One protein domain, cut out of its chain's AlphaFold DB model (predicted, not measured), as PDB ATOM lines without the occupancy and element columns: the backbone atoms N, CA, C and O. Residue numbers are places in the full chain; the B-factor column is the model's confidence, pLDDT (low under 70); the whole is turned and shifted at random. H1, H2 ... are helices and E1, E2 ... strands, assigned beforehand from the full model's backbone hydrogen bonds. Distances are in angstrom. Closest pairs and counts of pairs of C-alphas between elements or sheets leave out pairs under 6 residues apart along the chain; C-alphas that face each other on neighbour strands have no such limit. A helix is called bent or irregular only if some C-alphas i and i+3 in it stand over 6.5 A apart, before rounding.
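AT A GLANCE: This is residues 32 to 46 and 67 to 142 of the 178 residues of an uncharacterized protein of Acidobacteria bacterium (UniProt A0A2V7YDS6). Look for one twisted sheet of five strands with two long helices over one face and the other face bare, in two layers. H1 runs along E3 and H2 along E5, shifted lengthwise and meeting where H1 nears its end and H2 begins; the outline is a rod spanning 56 by 24 by 17 A. The printed part has 91 residues, with E1 E2 H1 E3 E4 E5 H2 along the chain and sheet order E2 - E1 - E3 - E4 - E5, all antiparallel. The class is mixed, and the whole is only just compact, close to loose, with a radius of gyration of the C-alphas of 14.2 A.

HOW THE PARTS SIT: Start with E3, residues 94 to 102, which forms a hairpin with E4, residues 106 to 114; N 96 and O 111 are 2.8 A apart. E4 forms a hairpin with E5, residues 117 to 122, with N 112 and O 119 at 2.9 A; E3 E4 E5 is a meander, each strand the antiparallel neighbour of the one before. E1, residues 32 to 36, is antiparallel to E3, with N 35 and O 95 at 2.8 A, and forms a hairpin with edge strand E2, residues 39 to 46, with N 34 and O 42 at 2.9 A. H1, residues 67 to 88, is on the sheet over E3, at a height of 7.4 A; its closest C-alpha pair with E3 is Cys 76 and Ala 101, 5.2 A. H2, residues 123 to 141, is on the same face over E5, also at 7.4 A; the closest C-alphas of H2 and E5 are those of Asp 129 and Thr 121, 7.7 A. H1 and H2 touch with residues 83 to 86 and 123 to 127 alone, C-alphas of Val 83 and His 123 closest at 6.4 A, at a shallow tilt of 31 degrees, the same way. H2 is irregular, with C-alphas 124 and 127 7.6 A apart, and has a kink of 27 degrees near residue 130. Every O i to N i+4 pair of H1 is within hydrogen-bond range, and 13 of 15 in H2.

IN THESE COORDINATES: Find C-alpha 32 at (40.301, 44.581, -42.818), where E1 begins. From C-alpha 67 at (51.223, 54.241, -59.178), H1 runs 31.4 A; E3 measures 26.8 A and E4 26.7 A. H2 runs 27.2 A to C-alpha 141 at (15.280, 38.238, -24.223).

THE WHOLE: The two C-alphas farthest apart, those of Thr 67 and Arg 142, are 55.7 A apart. Residues 47 to 66 are not printed, and C-alphas 46 and 67 across the cut are 16.5 A apart; the links that are printed whole are tight. Mean pLDDT of the printed part is 93.3, with residues 140 to 142 under 70.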
ATOM      1  N   ASP A  32      41.104  45.391 -43.730       97.94
ATOM      2  CA  ASP A  32      40.301  44.581 -42.818       97.94
ATOM      3  C   ASP A  32      40.461  45.140 -41.405       97.94
ATOM      4  O   ASP A  32      41.577  45.189 -40.883       97.94
ATOM      5  N   GLU A  33      39.364  45.605 -40.810       98.38
ATOM      6  CA  GLU A  33      39.357  46.130 -39.449       98.38
ATOM      7  C   GLU A  33      38.327  45.423 -38.578       98.38
ATOM      8  O   GLU A  33      37.163  45.269 -38.954       98.38
ATOM      9  N   LEU A  34      38.752  45.062 -37.370       98.19
ATOM     10  CA  LEU A  34      37.877  44.583 -36.314       98.19
ATOM     11  C   LEU A  34      37.653  45.694 -35.299       98.19
ATOM     12  O   LEU A  34      38.598  46.231 -34.727       98.19
ATOM     13  N   TRP A  35      36.386  45.957 -35.029       98.06
ATOM     14  CA  TRP A  35      35.924  46.898 -34.035       98.06
ATOM     15  C   TRP A  35      35.133  46.157 -32.960       98.06
ATOM     16  O   TRP A  35      34.303  45.298 -33.262       98.06
ATOM     17  N   VAL A  36      35.370  46.485 -31.697       95.06
ATOM     18  CA  VAL A  36      34.624  45.950 -30.559       95.06
ATOM     19  C   VAL A  36      34.065  47.124 -29.783       95.06
ATOM     20  O   VAL A  36      34.813  47.941 -29.255       95.06
ATOM     21  N   ARG A  37      32.735  47.222 -29.735       91.12
ATOM     22  CA  ARG A  37      32.017  48.271 -29.002       91.12
ATOM     23  C   ARG A  37      32.497  49.685 -29.359       91.12
ATOM     24  O   ARG A  37      32.776  50.512 -28.497       91.12
ATOM     25  N   GLY A  38      32.665  49.932 -30.658       89.00
ATOM     26  CA  GLY A  38      33.139  51.213 -31.191       89.00
ATOM     27  C   GLY A  38      34.647  51.478 -31.065       89.00
ATOM     28  O   GLY A  38      35.104  52.514 -31.546       89.00
ATOM     29  N   VAL A  39      35.431  50.563 -30.487       93.38
ATOM     30  CA  VAL A  39      36.899  50.656 -30.405       93.38
ATOM     31  C   VAL A  39      37.536  49.811 -31.503       93.38
ATOM     32  O   VAL A  39      37.120  48.679 -31.726       93.38
ATOM     33  N   LEU A  40      38.533  50.357 -32.201       97.19
ATOM     34  CA  LEU A  40      39.320  49.609 -33.182       97.19
ATOM     35  C   LEU A  40      40.292  48.675 -32.450       97.19
ATOM     36  O   LEU A  40      41.198  49.148 -31.770       97.19
ATOM     37  N   GLU A  41      40.121  47.369 -32.631       95.94
ATOM     38  CA  GLU A  41      40.943  46.325 -32.004       95.94
ATOM     39  C   GLU A  41      42.013  45.782 -32.955       95.94
ATOM     40  O   GLU A  41      43.154  45.544 -32.568       95.94
ATOM     41  N   GLU A  42      41.663  45.586 -34.227       97.00
ATOM     42  CA  GLU A  42      42.570  45.039 -35.236       97.00
ATOM     43  C   GLU A  42      42.461  45.849 -36.519       97.00
ATOM     44  O   GLU A  42      41.363  46.201 -36.943       97.00
ATOM     45  N   SER A  43      43.595  46.090 -37.173       96.94
ATOM     46  CA  SER A  43      43.641  46.698 -38.496       96.94
ATOM     47  C   SER A  43      44.732  46.044 -39.334       96.94
ATOM     48  O   SER A  43      45.906  46.069 -38.965       96.94
ATOM     49  N   ARG A  44      44.353  45.487 -40.485       97.00
ATOM     50  CA  ARG A  44      45.257  44.817 -41.425       97.00
ATOM     51  C   ARG A  44      45.082  45.382 -42.823       97.00
ATOM     52  O   ARG A  44      43.962  45.612 -43.273       97.00
ATOM     53  N   ILE A  45      46.196  45.541 -43.526       94.75
ATOM     54  CA  ILE A  45      46.209  45.846 -44.952       94.75
ATOM     55  C   ILE A  45      46.976  44.754 -45.688       94.75
ATOM     56  O   ILE A  45      48.069  44.368 -45.279       94.75
ATOM     57  N   ASN A  46      46.391  44.256 -46.770       93.88
ATOM     58  CA  ASN A  46      46.991  43.265 -47.652       93.88
ATOM     59  C   ASN A  46      46.950  43.794 -49.079       93.88
ATOM     60  O   ASN A  46      46.067  44.568 -49.440       93.88
ATOM     61  N   THR A  67      52.340  53.329 -58.915       95.69
ATOM     62  CA  THR A  67      51.223  54.241 -59.178       95.69
ATOM     63  C   THR A  67      49.893  53.504 -59.060       95.69
ATOM     64  O   THR A  67      48.969  54.010 -58.419       95.69
ATOM     65  N   ALA A  68      49.795  52.285 -59.601       92.88
ATOM     66  CA  ALA A  68      48.618  51.440 -59.398       92.88
ATOM     67  C   ALA A  68      48.412  51.095 -57.916       92.88
ATOM     68  O   ALA A  68      47.290  51.186 -57.419       92.88
ATOM     69  N   LEU A  69      49.489  50.760 -57.193       95.19
ATOM     70  CA  LEU A  69      49.427  50.489 -55.756       95.19
ATOM     71  C   LEU A  69      48.878  51.685 -54.969       95.19
ATOM     72  O   LEU A  69      48.002  51.496 -54.126       95.19
ATOM     73  N   ALA A  70      49.385  52.893 -55.227       96.75
ATOM     74  CA  ALA A  70      48.919  54.106 -54.558       96.75
ATOM     75  C   ALA A  70      47.423  54.337 -54.813       96.75
ATOM     76  O   ALA A  70      46.645  54.440 -53.870       96.75
ATOM     77  N   ARG A  71      47.001  54.279 -56.080       96.62
ATOM     78  CA  ARG A  71      45.604  54.503 -56.469       96.62
ATOM     79  C   ARG A  71      44.638  53.494 -55.834       96.62
ATOM     80  O   ARG A  71      43.569  53.877 -55.371       96.62
ATOM     81  N   LEU A  72      45.012  52.211 -55.784       96.25
ATOM     82  CA  LEU A  72      44.203  51.171 -55.137       96.25
ATOM     83  C   LEU A  72      44.148  51.338 -53.616       96.25
ATOM     84  O   LEU A  72      43.108  51.089 -53.010       96.25
ATOM     85  N   ARG A  73      45.251  51.767 -52.989       97.31
ATOM     86  CA  ARG A  73      45.272  52.079 -51.554       97.31
ATOM     87  C   ARG A  73      44.347  53.238 -51.223       97.31
ATOM     88  O   ARG A  73      43.567  53.107 -50.286       97.31
ATOM     89  N   ASP A  74      44.404  54.311 -52.001       97.25
ATOM     90  CA  ASP A  74      43.574  55.493 -51.779       97.25
ATOM     91  C   ASP A  74      42.086  55.150 -51.917       97.25
ATOM     92  O   ASP A  74      41.307  55.440 -51.011       97.25
ATOM     93  N   ALA A  75      41.707  54.427 -52.977       96.19
ATOM     94  CA  ALA A  75      40.333  53.957 -53.165       96.19
ATOM     95  C   ALA A  75      39.865  53.050 -52.010       96.19
ATOM     96  O   ALA A  75      38.761  53.209 -51.486       96.19
ATOM     97  N   CYS A  76      40.721  52.122 -51.571       97.56
ATOM     98  CA  CYS A  76      40.414  51.224 -50.461       97.56
ATOM     99  C   CYS A  76      40.238  51.979 -49.134       97.56
ATOM    100  O   CYS A  76      39.347  51.645 -48.352       97.56
ATOM    101  N   GLU A  77      41.076  52.977 -48.847       97.81
ATOM    102  CA  GLU A  77      40.982  53.770 -47.617       97.81
ATOM    103  C   GLU A  77      39.807  54.751 -47.636       97.81
ATOM    104  O   GLU A  77      39.178  54.955 -46.595       97.81
ATOM    105  N   GLU A  78      39.469  55.320 -48.794       97.44
ATOM    106  CA  GLU A  78      38.280  56.157 -48.959       97.44
ATOM    107  C   GLU A  78      37.013  55.364 -48.623       97.44
ATOM    108  O   GLU A  78      36.204  55.782 -47.784       97.44
ATOM    109  N   GLU A  79      36.876  54.181 -49.219       97.38
ATOM    110  CA  GLU A  79      35.742  53.297 -48.981       97.38
ATOM    111  C   GLU A  79      35.735  52.770 -47.538       97.38
ATOM    112  O   GLU A  79      34.698  52.794 -46.866       97.38
ATOM    113  N   MET A  80      36.899  52.416 -46.983       98.12
ATOM    114  CA  MET A  80      36.992  52.059 -45.566       98.12
ATOM    115  C   MET A  80      36.605  53.231 -44.657       98.12
ATOM    116  O   MET A  80      36.002  53.030 -43.604       98.12
ATOM    117  N   GLY A  81      36.870  54.473 -45.061       97.88
ATOM    118  CA  GLY A  81      36.380  55.671 -44.388       97.88
ATOM    119  C   GLY A  81      34.852  55.711 -44.277       97.88
ATOM    120  O   GLY A  81      34.329  56.080 -43.220       97.88
ATOM    121  N   ARG A  82      34.126  55.287 -45.321       96.44
ATOM    122  CA  ARG A  82      32.656  55.159 -45.293       96.44
ATOM    123  C   ARG A  82      32.218  54.054 -44.335       96.44
ATOM    124  O   ARG A  82      31.368  54.294 -43.477       96.44
ATOM    125  N   VAL A  83      32.863  52.889 -44.405       97.44
ATOM    126  CA  VAL A  83      32.602  51.759 -43.499       97.44
ATOM    127  C   VAL A  83      32.844  52.148 -42.036       97.44
ATOM    128  O   VAL A  83      31.986  51.915 -41.190       97.44
ATOM    129  N   ARG A  84      33.945  52.836 -41.715       97.81
ATOM    130  CA  ARG A  84      34.252  53.313 -40.351       97.81
ATOM    131  C   ARG A  84      33.168  54.241 -39.796       97.81
ATOM    132  O   ARG A  84      32.855  54.155 -38.610       97.81
ATOM    133  N   LYS A  85      32.589  55.123 -40.622       96.19
ATOM    134  CA  LYS A  85      31.470  55.989 -40.199       96.19
ATOM    135  C   LYS A  85      30.250  55.160 -39.798       96.19
ATOM    136  O   LYS A  85      29.650  55.452 -38.768       96.19
ATOM    137  N   LEU A  86      29.931  54.114 -40.564       95.50
ATOM    138  CA  LEU A  86      28.835  53.191 -40.257       95.50
ATOM    139  C   LEU A  86      29.100  52.406 -38.966       95.50
ATOM    140  O   LEU A  86      28.242  52.357 -38.092       95.50
ATOM    141  N   ILE A  87      30.304  51.850 -38.811       96.19
ATOM    142  CA  ILE A  87      30.676  51.058 -37.629       96.19
ATOM    143  C   ILE A  87      30.589  51.885 -36.342       96.19
ATOM    144  O   ILE A  87      30.122  51.394 -35.318       96.19
ATOM    145  N   ARG A  88      30.989  53.163 -36.379       95.06
ATOM    146  CA  ARG A  88      30.892  54.064 -35.217       95.06
ATOM    147  C   ARG A  88      29.455  54.279 -34.730       95.06
ATOM    148  O   ARG A  88      29.274  54.628 -33.570       95.06
ATOM    149  N   ALA A  89      28.453  54.053 -35.579       94.75
ATOM    150  CA  ALA A  89      27.044  54.104 -35.197       94.75
ATOM    151  C   ALA A  89      26.544  52.813 -34.508       94.75
ATOM    152  O   ALA A  89      25.382  52.751 -34.118       94.75
ATOM    153  N   MET A  90      27.405  51.802 -34.323       95.81
ATOM    154  CA  MET A  90      27.076  50.490 -33.746       95.81
ATOM    155  C   MET A  90      27.862  50.234 -32.440       95.81
ATOM    156  O   MET A  90      28.691  49.321 -32.374       95.81
ATOM    157  N   PRO A  91      27.662  51.046 -31.384       94.62
ATOM    158  CA  PRO A  91      28.550  51.091 -30.215       94.62
ATOM    159  C   PRO A  91      28.474  49.861 -29.298       94.62
ATOM    160  O   PRO A  91      29.335  49.682 -28.444       94.62
ATOM    161  N   ASP A  92      27.457  49.018 -29.438       94.12
ATOM    162  CA  ASP A  92      27.262  47.797 -28.648       94.12
ATOM    163  C   ASP A  92      27.702  46.522 -29.395       94.12
ATOM    164  O   ASP A  92      27.804  45.459 -28.779       94.12
ATOM    165  N   ALA A  93      28.020  46.617 -30.690       95.50
ATOM    166  CA  ALA A  93      28.366  45.475 -31.527       95.50
ATOM    167  C   ALA A  93      29.873  45.205 -31.589       95.50
ATOM    168  O   ALA A  93      30.721  46.090 -31.443       95.50
ATOM    169  N   ARG A  94      30.209  43.951 -31.890       97.75
ATOM    170  CA  ARG A  94      31.499  43.593 -32.481       97.75
ATOM    171  C   ARG A  94      31.329  43.588 -33.994       97.75
ATOM    172  O   ARG A  94      30.510  42.835 -34.506       97.75
ATOM    173  N   VAL A  95      32.096  44.405 -34.705       98.12
ATOM    174  CA  VAL A  95      31.931  44.616 -36.144       98.12
ATOM    175  C   VAL A  95      33.249  44.397 -36.872       98.12
ATOM    176  O   VAL A  95      34.260  44.979 -36.498       98.12
ATOM    177  N   ARG A  96      33.257  43.574 -37.922       98.38
ATOM    178  CA  ARG A  96      34.403  43.427 -38.826       98.38
ATOM    179  C   ARG A  96      34.060  44.047 -40.172       98.38
ATOM    180  O   ARG A  96      33.149  43.569 -40.841       98.38
ATOM    181  N   GLY A  97      34.765  45.107 -40.542       98.06
ATOM    182  CA  GLY A  97      34.644  45.752 -41.845       98.06
ATOM    183  C   GLY A  97      35.765  45.290 -42.763       98.06
ATOM    184  O   GLY A  97      36.932  45.333 -42.377       98.06
ATOM    185  N   VAL A  98      35.417  44.860 -43.970       98.31
ATOM    186  CA  VAL A  98      36.379  44.457 -44.996       98.31
ATOM    187  C   VAL A  98      36.090  45.237 -46.263       98.31
ATOM    188  O   VAL A  98      34.967  45.218 -46.755       98.31
ATOM    189  N   VAL A  99      37.118  45.879 -46.804       98.31
ATOM    190  CA  VAL A  99      37.083  46.558 -48.098       98.31
ATOM    191  C   VAL A  99      38.179  45.975 -48.971       98.31
ATOM    192  O   VAL A  99      39.317  45.852 -48.524       98.31
ATOM    193  N   THR A 100      37.849  45.626 -50.206       97.19
ATOM    194  CA  THR A 100      38.811  45.191 -51.221       97.19
ATOM    195  C   THR A 100      38.656  46.083 -52.439       97.19
ATOM    196  O   THR A 100      37.594  46.094 -53.044       97.19
ATOM    197  N   ALA A 101      39.699  46.822 -52.802       96.25
ATOM    198  CA  ALA A 101      39.775  47.577 -54.045       96.25
ATOM    199  C   ALA A 101      40.556  46.780 -55.093       96.25
ATOM    200  O   ALA A 101      41.627  46.239 -54.805       96.25
ATOM    201  N   THR A 102      40.039  46.750 -56.313       93.81
ATOM    202  CA  THR A 102      40.658  46.153 -57.500       93.81
ATOM    203  C   THR A 102      40.791  47.205 -58.597       93.81
ATOM    204  O   THR A 102      40.341  48.342 -58.448       93.81
ATOM    205  N   SER A 103      41.432  46.858 -59.713       83.75
ATOM    206  CA  SER A 103      41.515  47.747 -60.879       83.75
ATOM    207  C   SER A 103      40.160  48.062 -61.519       83.75
ATOM    208  O   SER A 103      40.070  49.062 -62.228       83.75
ATOM    209  N   GLU A 104      39.146  47.226 -61.296       86.25
ATOM    210  CA  GLU A 104      37.830  47.344 -61.932       86.25
ATOM    211  C   GLU A 104      36.789  47.980 -61.008       86.25
ATOM    212  O   GLU A 104      36.013  48.822 -61.450       86.25
ATOM    213  N   ASP A 105      36.783  47.584 -59.735       90.19
ATOM    214  CA  ASP A 105      35.796  48.022 -58.746       90.19
ATOM    215  C   ASP A 105      36.304  47.799 -57.308       90.19
ATOM    216  O   ASP A 105      37.420  47.311 -57.088       90.19
ATOM    217  N   PHE A 106      35.475  48.111 -56.317       90.94
ATOM    218  CA  PHE A 106      35.666  47.736 -54.926       90.94
ATOM    219  C   PHE A 106      34.485  46.925 -54.380       90.94
ATOM    220  O   PHE A 106      33.332  47.101 -54.755       90.94
ATOM    221  N   GLU A 107      34.783  46.058 -53.420       93.88
ATOM    222  CA  GLU A 107      33.794  45.324 -52.641       93.88
ATOM    223  C   GLU A 107      33.953  45.675 -51.165       93.88
ATOM    224  O   GLU A 107      35.071  45.737 -50.642       93.88
ATOM    225  N   SER A 108      32.837  45.878 -50.472       96.38
ATOM    226  CA  SER A 108      32.833  46.222 -49.056       96.38
ATOM    227  C   SER A 108      31.754  45.460 -48.291       96.38
ATOM    228  O   SER A 108      30.553  45.566 -48.553       96.38
ATOM    229  N   THR A 109      32.202  44.687 -47.305       97.50
ATOM    230  CA  THR A 109      31.366  43.823 -46.470       97.50
ATOM    231  C   THR A 109      31.538  44.167 -44.999       97.50
ATOM    232  O   THR A 109      32.604  44.588 -44.541       97.50
ATOM    233  N   VAL A 110      30.460  43.997 -44.241       97.50
ATOM    234  CA  VAL A 110      30.407  44.247 -42.805       97.50
ATOM    235  C   VAL A 110      29.820  43.016 -42.129       97.50
ATOM    236  O   VAL A 110      28.699  42.606 -42.423       97.50
ATOM    237  N   ALA A 111      30.581  42.424 -41.214       98.06
ATOM    238  CA  ALA A 111      30.098  41.384 -40.322       98.06
ATOM    239  C   ALA A 111      29.770  42.001 -38.960       98.06
ATOM    240  O   ALA A 111      30.654  42.574 -38.326       98.06
ATOM    241  N   ILE A 112      28.526  41.885 -38.506       97.50
ATOM    242  CA  ILE A 112      28.026  42.493 -37.268       97.50
ATOM    243  C   ILE A 112      27.661  41.369 -36.312       97.50
ATOM    244  O   ILE A 112      26.869  40.500 -36.666       97.50
ATOM    245  N   THR A 113      28.223  41.384 -35.107       95.81
ATOM    246  CA  THR A 113      27.970  40.395 -34.060       95.81
ATOM    247  C   THR A 113      27.421  41.073 -32.804       95.81
ATOM    248  O   THR A 113      28.057  41.977 -32.255       95.81
ATOM    249  N   LEU A 114      26.273  40.594 -32.325       93.00
ATOM    250  CA  LEU A 114      25.621  40.992 -31.074       93.00
ATOM    251  C   LEU A 114      25.158  39.736 -30.330       93.00
ATOM    252  O   LEU A 114      24.537  38.868 -30.936       93.00
ATOM    253  N   ASP A 115      25.487  39.625 -29.041       88.00
ATOM    254  CA  ASP A 115      25.074  38.521 -28.154       88.00
ATOM    255  C   ASP A 115      25.228  37.111 -28.764       88.00
ATOM    256  O   ASP A 115      24.379  36.237 -28.615       88.00
ATOM    257  N   GLY A 116      26.329  36.887 -29.489       85.94
ATOM    258  CA  GLY A 116      26.642  35.603 -30.128       85.94
ATOM    259  C   GLY A 116      25.946  35.347 -31.470       85.94
ATOM    260  O   GLY A 116      26.258  34.356 -32.127       85.94
ATOM    261  N   VAL A 117      25.064  36.241 -31.924       88.25
ATOM    262  CA  VAL A 117      24.436  36.190 -33.252       88.25
ATOM    263  C   VAL A 117      25.200  37.096 -34.208       88.25
ATOM    264  O   VAL A 117      25.537  38.227 -33.863       88.25
ATOM    265  N   SER A 118      25.477  36.602 -35.415       91.69
ATOM    266  CA  SER A 118      26.238  37.333 -36.425       91.69
ATOM    267  C   SER A 118      25.497  37.404 -37.753       91.69
ATOM    268  O   SER A 118      24.912  36.421 -38.197       91.69
ATOM    269  N   ILE A 119      25.600  38.552 -38.414       93.88
ATOM    270  CA  ILE A 119      25.146  38.776 -39.790       93.88
ATOM    271  C   ILE A 119      26.319  39.263 -40.635       93.88
ATOM    272  O   ILE A 119      27.226  39.908 -40.112       93.88
ATOM    273  N   VAL A 120      26.310  38.954 -41.928       96.75
ATOM    274  CA  VAL A 120      27.258  39.492 -42.911       96.75
ATOM    275  C   VAL A 120      26.445  40.170 -43.996       96.75
ATOM    276  O   VAL A 120      25.512  39.574 -44.529       96.75
ATOM    277  N   THR A 121      26.778  41.419 -44.294       94.62
ATOM    278  CA  THR A 121      25.995  42.267 -45.192       94.62
ATOM    279  C   THR A 121      26.902  43.208 -45.985       94.62
ATOM    280  O   THR A 121      27.964  43.591 -45.484       94.62
ATOM    281  N   PRO A 122      26.502  43.638 -47.196       95.12
ATOM    282  CA  PRO A 122      27.081  44.815 -47.830       95.12
ATOM    283  C   PRO A 122      26.988  46.034 -46.907       95.12
ATOM    284  O   PRO A 122      26.038  46.166 -46.123       95.12
ATOM    285  N   HIS A 123      27.954  46.948 -47.005       92.81
ATOM    286  CA  HIS A 123      27.993  48.117 -46.122       92.81
ATOM    287  C   HIS A 123      26.743  49.005 -46.253       92.81
ATOM    288  O   HIS A 123      26.312  49.599 -45.266       92.81
ATOM    289  N   GLN A 124      26.119  49.064 -47.436       94.56
ATOM    290  CA  GLN A 124      24.931  49.883 -47.695       94.56
ATOM    291  C   GLN A 124      23.721  49.436 -46.860       94.56
ATOM    292  O   GLN A 124      22.858  50.248 -46.537       94.56
ATOM    293  N   SER A 125      23.662  48.154 -46.492       95.69
ATOM    294  CA  SER A 125      22.572  47.571 -45.697       95.69
ATOM    295  C   SER A 125      22.922  47.427 -44.210       95.69
ATOM    296  O   SER A 125      22.043  47.153 -43.397       95.69
ATOM    297  N   ALA A 126      24.174  47.705 -43.825       95.69
ATOM    298  CA  ALA A 126      24.703  47.429 -42.490       95.69
ATOM    299  C   ALA A 126      23.919  48.098 -41.348       95.69
ATOM    300  O   ALA A 126      23.665  47.456 -40.333       95.69
ATOM    301  N   SER A 127      23.497  49.357 -41.509       96.12
ATOM    302  CA  SER A 127      22.702  50.048 -40.479       96.12
ATOM    303  C   SER A 127      21.332  49.399 -40.283       96.12
ATOM    304  O   SER A 127      20.931  49.130 -39.156       96.12
ATOM    305  N   ALA A 128      20.627  49.114 -41.380       96.06
ATOM    306  CA  ALA A 128      19.295  48.522 -41.317       96.06
ATOM    307  C   ALA A 128      19.338  47.105 -40.732       96.06
ATOM    308  O   ALA A 128      18.474  46.730 -39.939       96.06
ATOM    309  N   ASP A 129      20.352  46.317 -41.095       96.06
ATOM    310  CA  ASP A 129      20.482  44.958 -40.581       96.06
ATOM    311  C   ASP A 129      20.974  44.921 -39.129       96.06
ATOM    312  O   ASP A 129      20.558  44.045 -38.372       96.06
ATOM    313  N   TYR A 130      21.762  45.908 -38.691       95.94
ATOM    314  CA  TYR A 130      22.073  46.115 -37.275       95.94
ATOM    315  C   TYR A 130      20.810  46.389 -36.440       95.94
ATOM    316  O   TYR A 130      20.590  45.722 -35.426       95.94
ATOM    317  N   ASP A 131      19.932  47.291 -36.890       95.56
ATOM    318  CA  ASP A 131      18.675  47.595 -36.191       95.56
ATOM    319  C   ASP A 131      17.736  46.378 -36.138       95.56
ATOM    320  O   ASP A 131      17.108  46.090 -35.108       95.56
ATOM    321  N   ARG A 132      17.671  45.609 -37.233       93.94
ATOM    322  CA  ARG A 132      16.931  44.338 -37.282       93.94
ATOM    323  C   ARG A 132      17.506  43.321 -36.306       93.94
ATOM    324  O   ARG A 132      16.740  42.700 -35.570       93.94
ATOM    325  N   LEU A 133      18.830  43.173 -36.262       92.69
ATOM    326  CA  LEU A 133      19.500  42.257 -35.343       92.69
ATOM    327  C   LEU A 133      19.201  42.622 -33.883       92.69
ATOM    328  O   LEU A 133      18.815  41.752 -33.103       92.69
ATOM    329  N   LYS A 134      19.269  43.910 -33.527       93.62
ATOM    330  CA  LYS A 134      18.885  44.388 -32.189       93.62
ATOM    331  C   LYS A 134      17.436  44.071 -31.853       93.62
ATOM    332  O   LYS A 134      17.152  43.579 -30.763       93.62
ATOM    333  N   SER A 135      16.529  44.305 -32.797       90.94
ATOM    334  CA  SER A 135      15.103  44.019 -32.615       90.94
ATOM    335  C   SER A 135      14.853  42.524 -32.366       90.94
ATOM    336  O   SER A 135      14.101  42.166 -31.460       90.94
ATOM    337  N   LEU A 136      15.533  41.637 -33.101       88.44
ATOM    338  CA  LEU A 136      15.437  40.182 -32.917       88.44
ATOM    339  C   LEU A 136      15.943  39.726 -31.537       88.44
ATOM    340  O   LEU A 136      15.318  38.880 -30.889       88.44
ATOM    341  N   LEU A 137      17.042  40.303 -31.052       85.62
ATOM    342  CA  LEU A 137      17.608  39.968 -29.739       85.62
ATOM    343  C   LEU A 137      16.740  40.486 -28.578       85.62
ATOM    344  O   LEU A 137      16.580  39.803 -27.563       85.62
ATOM    345  N   GLN A 138      16.090  41.641 -28.742       82.12
ATOM    346  CA  GLN A 138      15.114  42.166 -27.774       82.12
ATOM    347  C   GLN A 138      13.841  41.310 -27.680       82.12
ATOM    348  O   GLN A 138      13.232  41.206 -26.615       82.12
ATOM    349  N   LEU A 139      13.430  40.673 -28.778       70.69
ATOM    350  CA  LEU A 139      12.324  39.709 -28.766       70.69
ATOM    351  C   LEU A 139      12.727  38.398 -28.079       70.69
ATOM    352  O   LEU A 139      11.926  37.804 -27.355       70.69
ATOM    353  N   SER A 140      13.982  37.982 -28.263       58.28
ATOM    354  CA  SER A 140      14.532  36.738 -27.708       58.28
ATOM    355  C   SER A 140      14.761  36.818 -26.193       58.28
ATOM    356  O   SER A 140      14.497  35.854 -25.476       58.28
ATOM    357  N   THR A 141      15.153  37.987 -25.675       54.97
ATOM    358  CA  THR A 141      15.280  38.238 -24.223       54.97
ATOM    359  C   THR A 141      13.940  38.195 -23.485       54.97
ATOM    360  O   THR A 141      13.917  37.912 -22.291       54.97
ATOM    361  N   ARG A 142      12.810  38.380 -24.182       51.75
ATOM    362  CA  ARG A 142      11.467  38.164 -23.610       51.75
ATOM    363  C   ARG A 142      11.024  36.695 -23.617       51.75
ATOM    364  O   ARG A 142      10.016  36.388 -22.993       51.75
TER     365      ARG A 142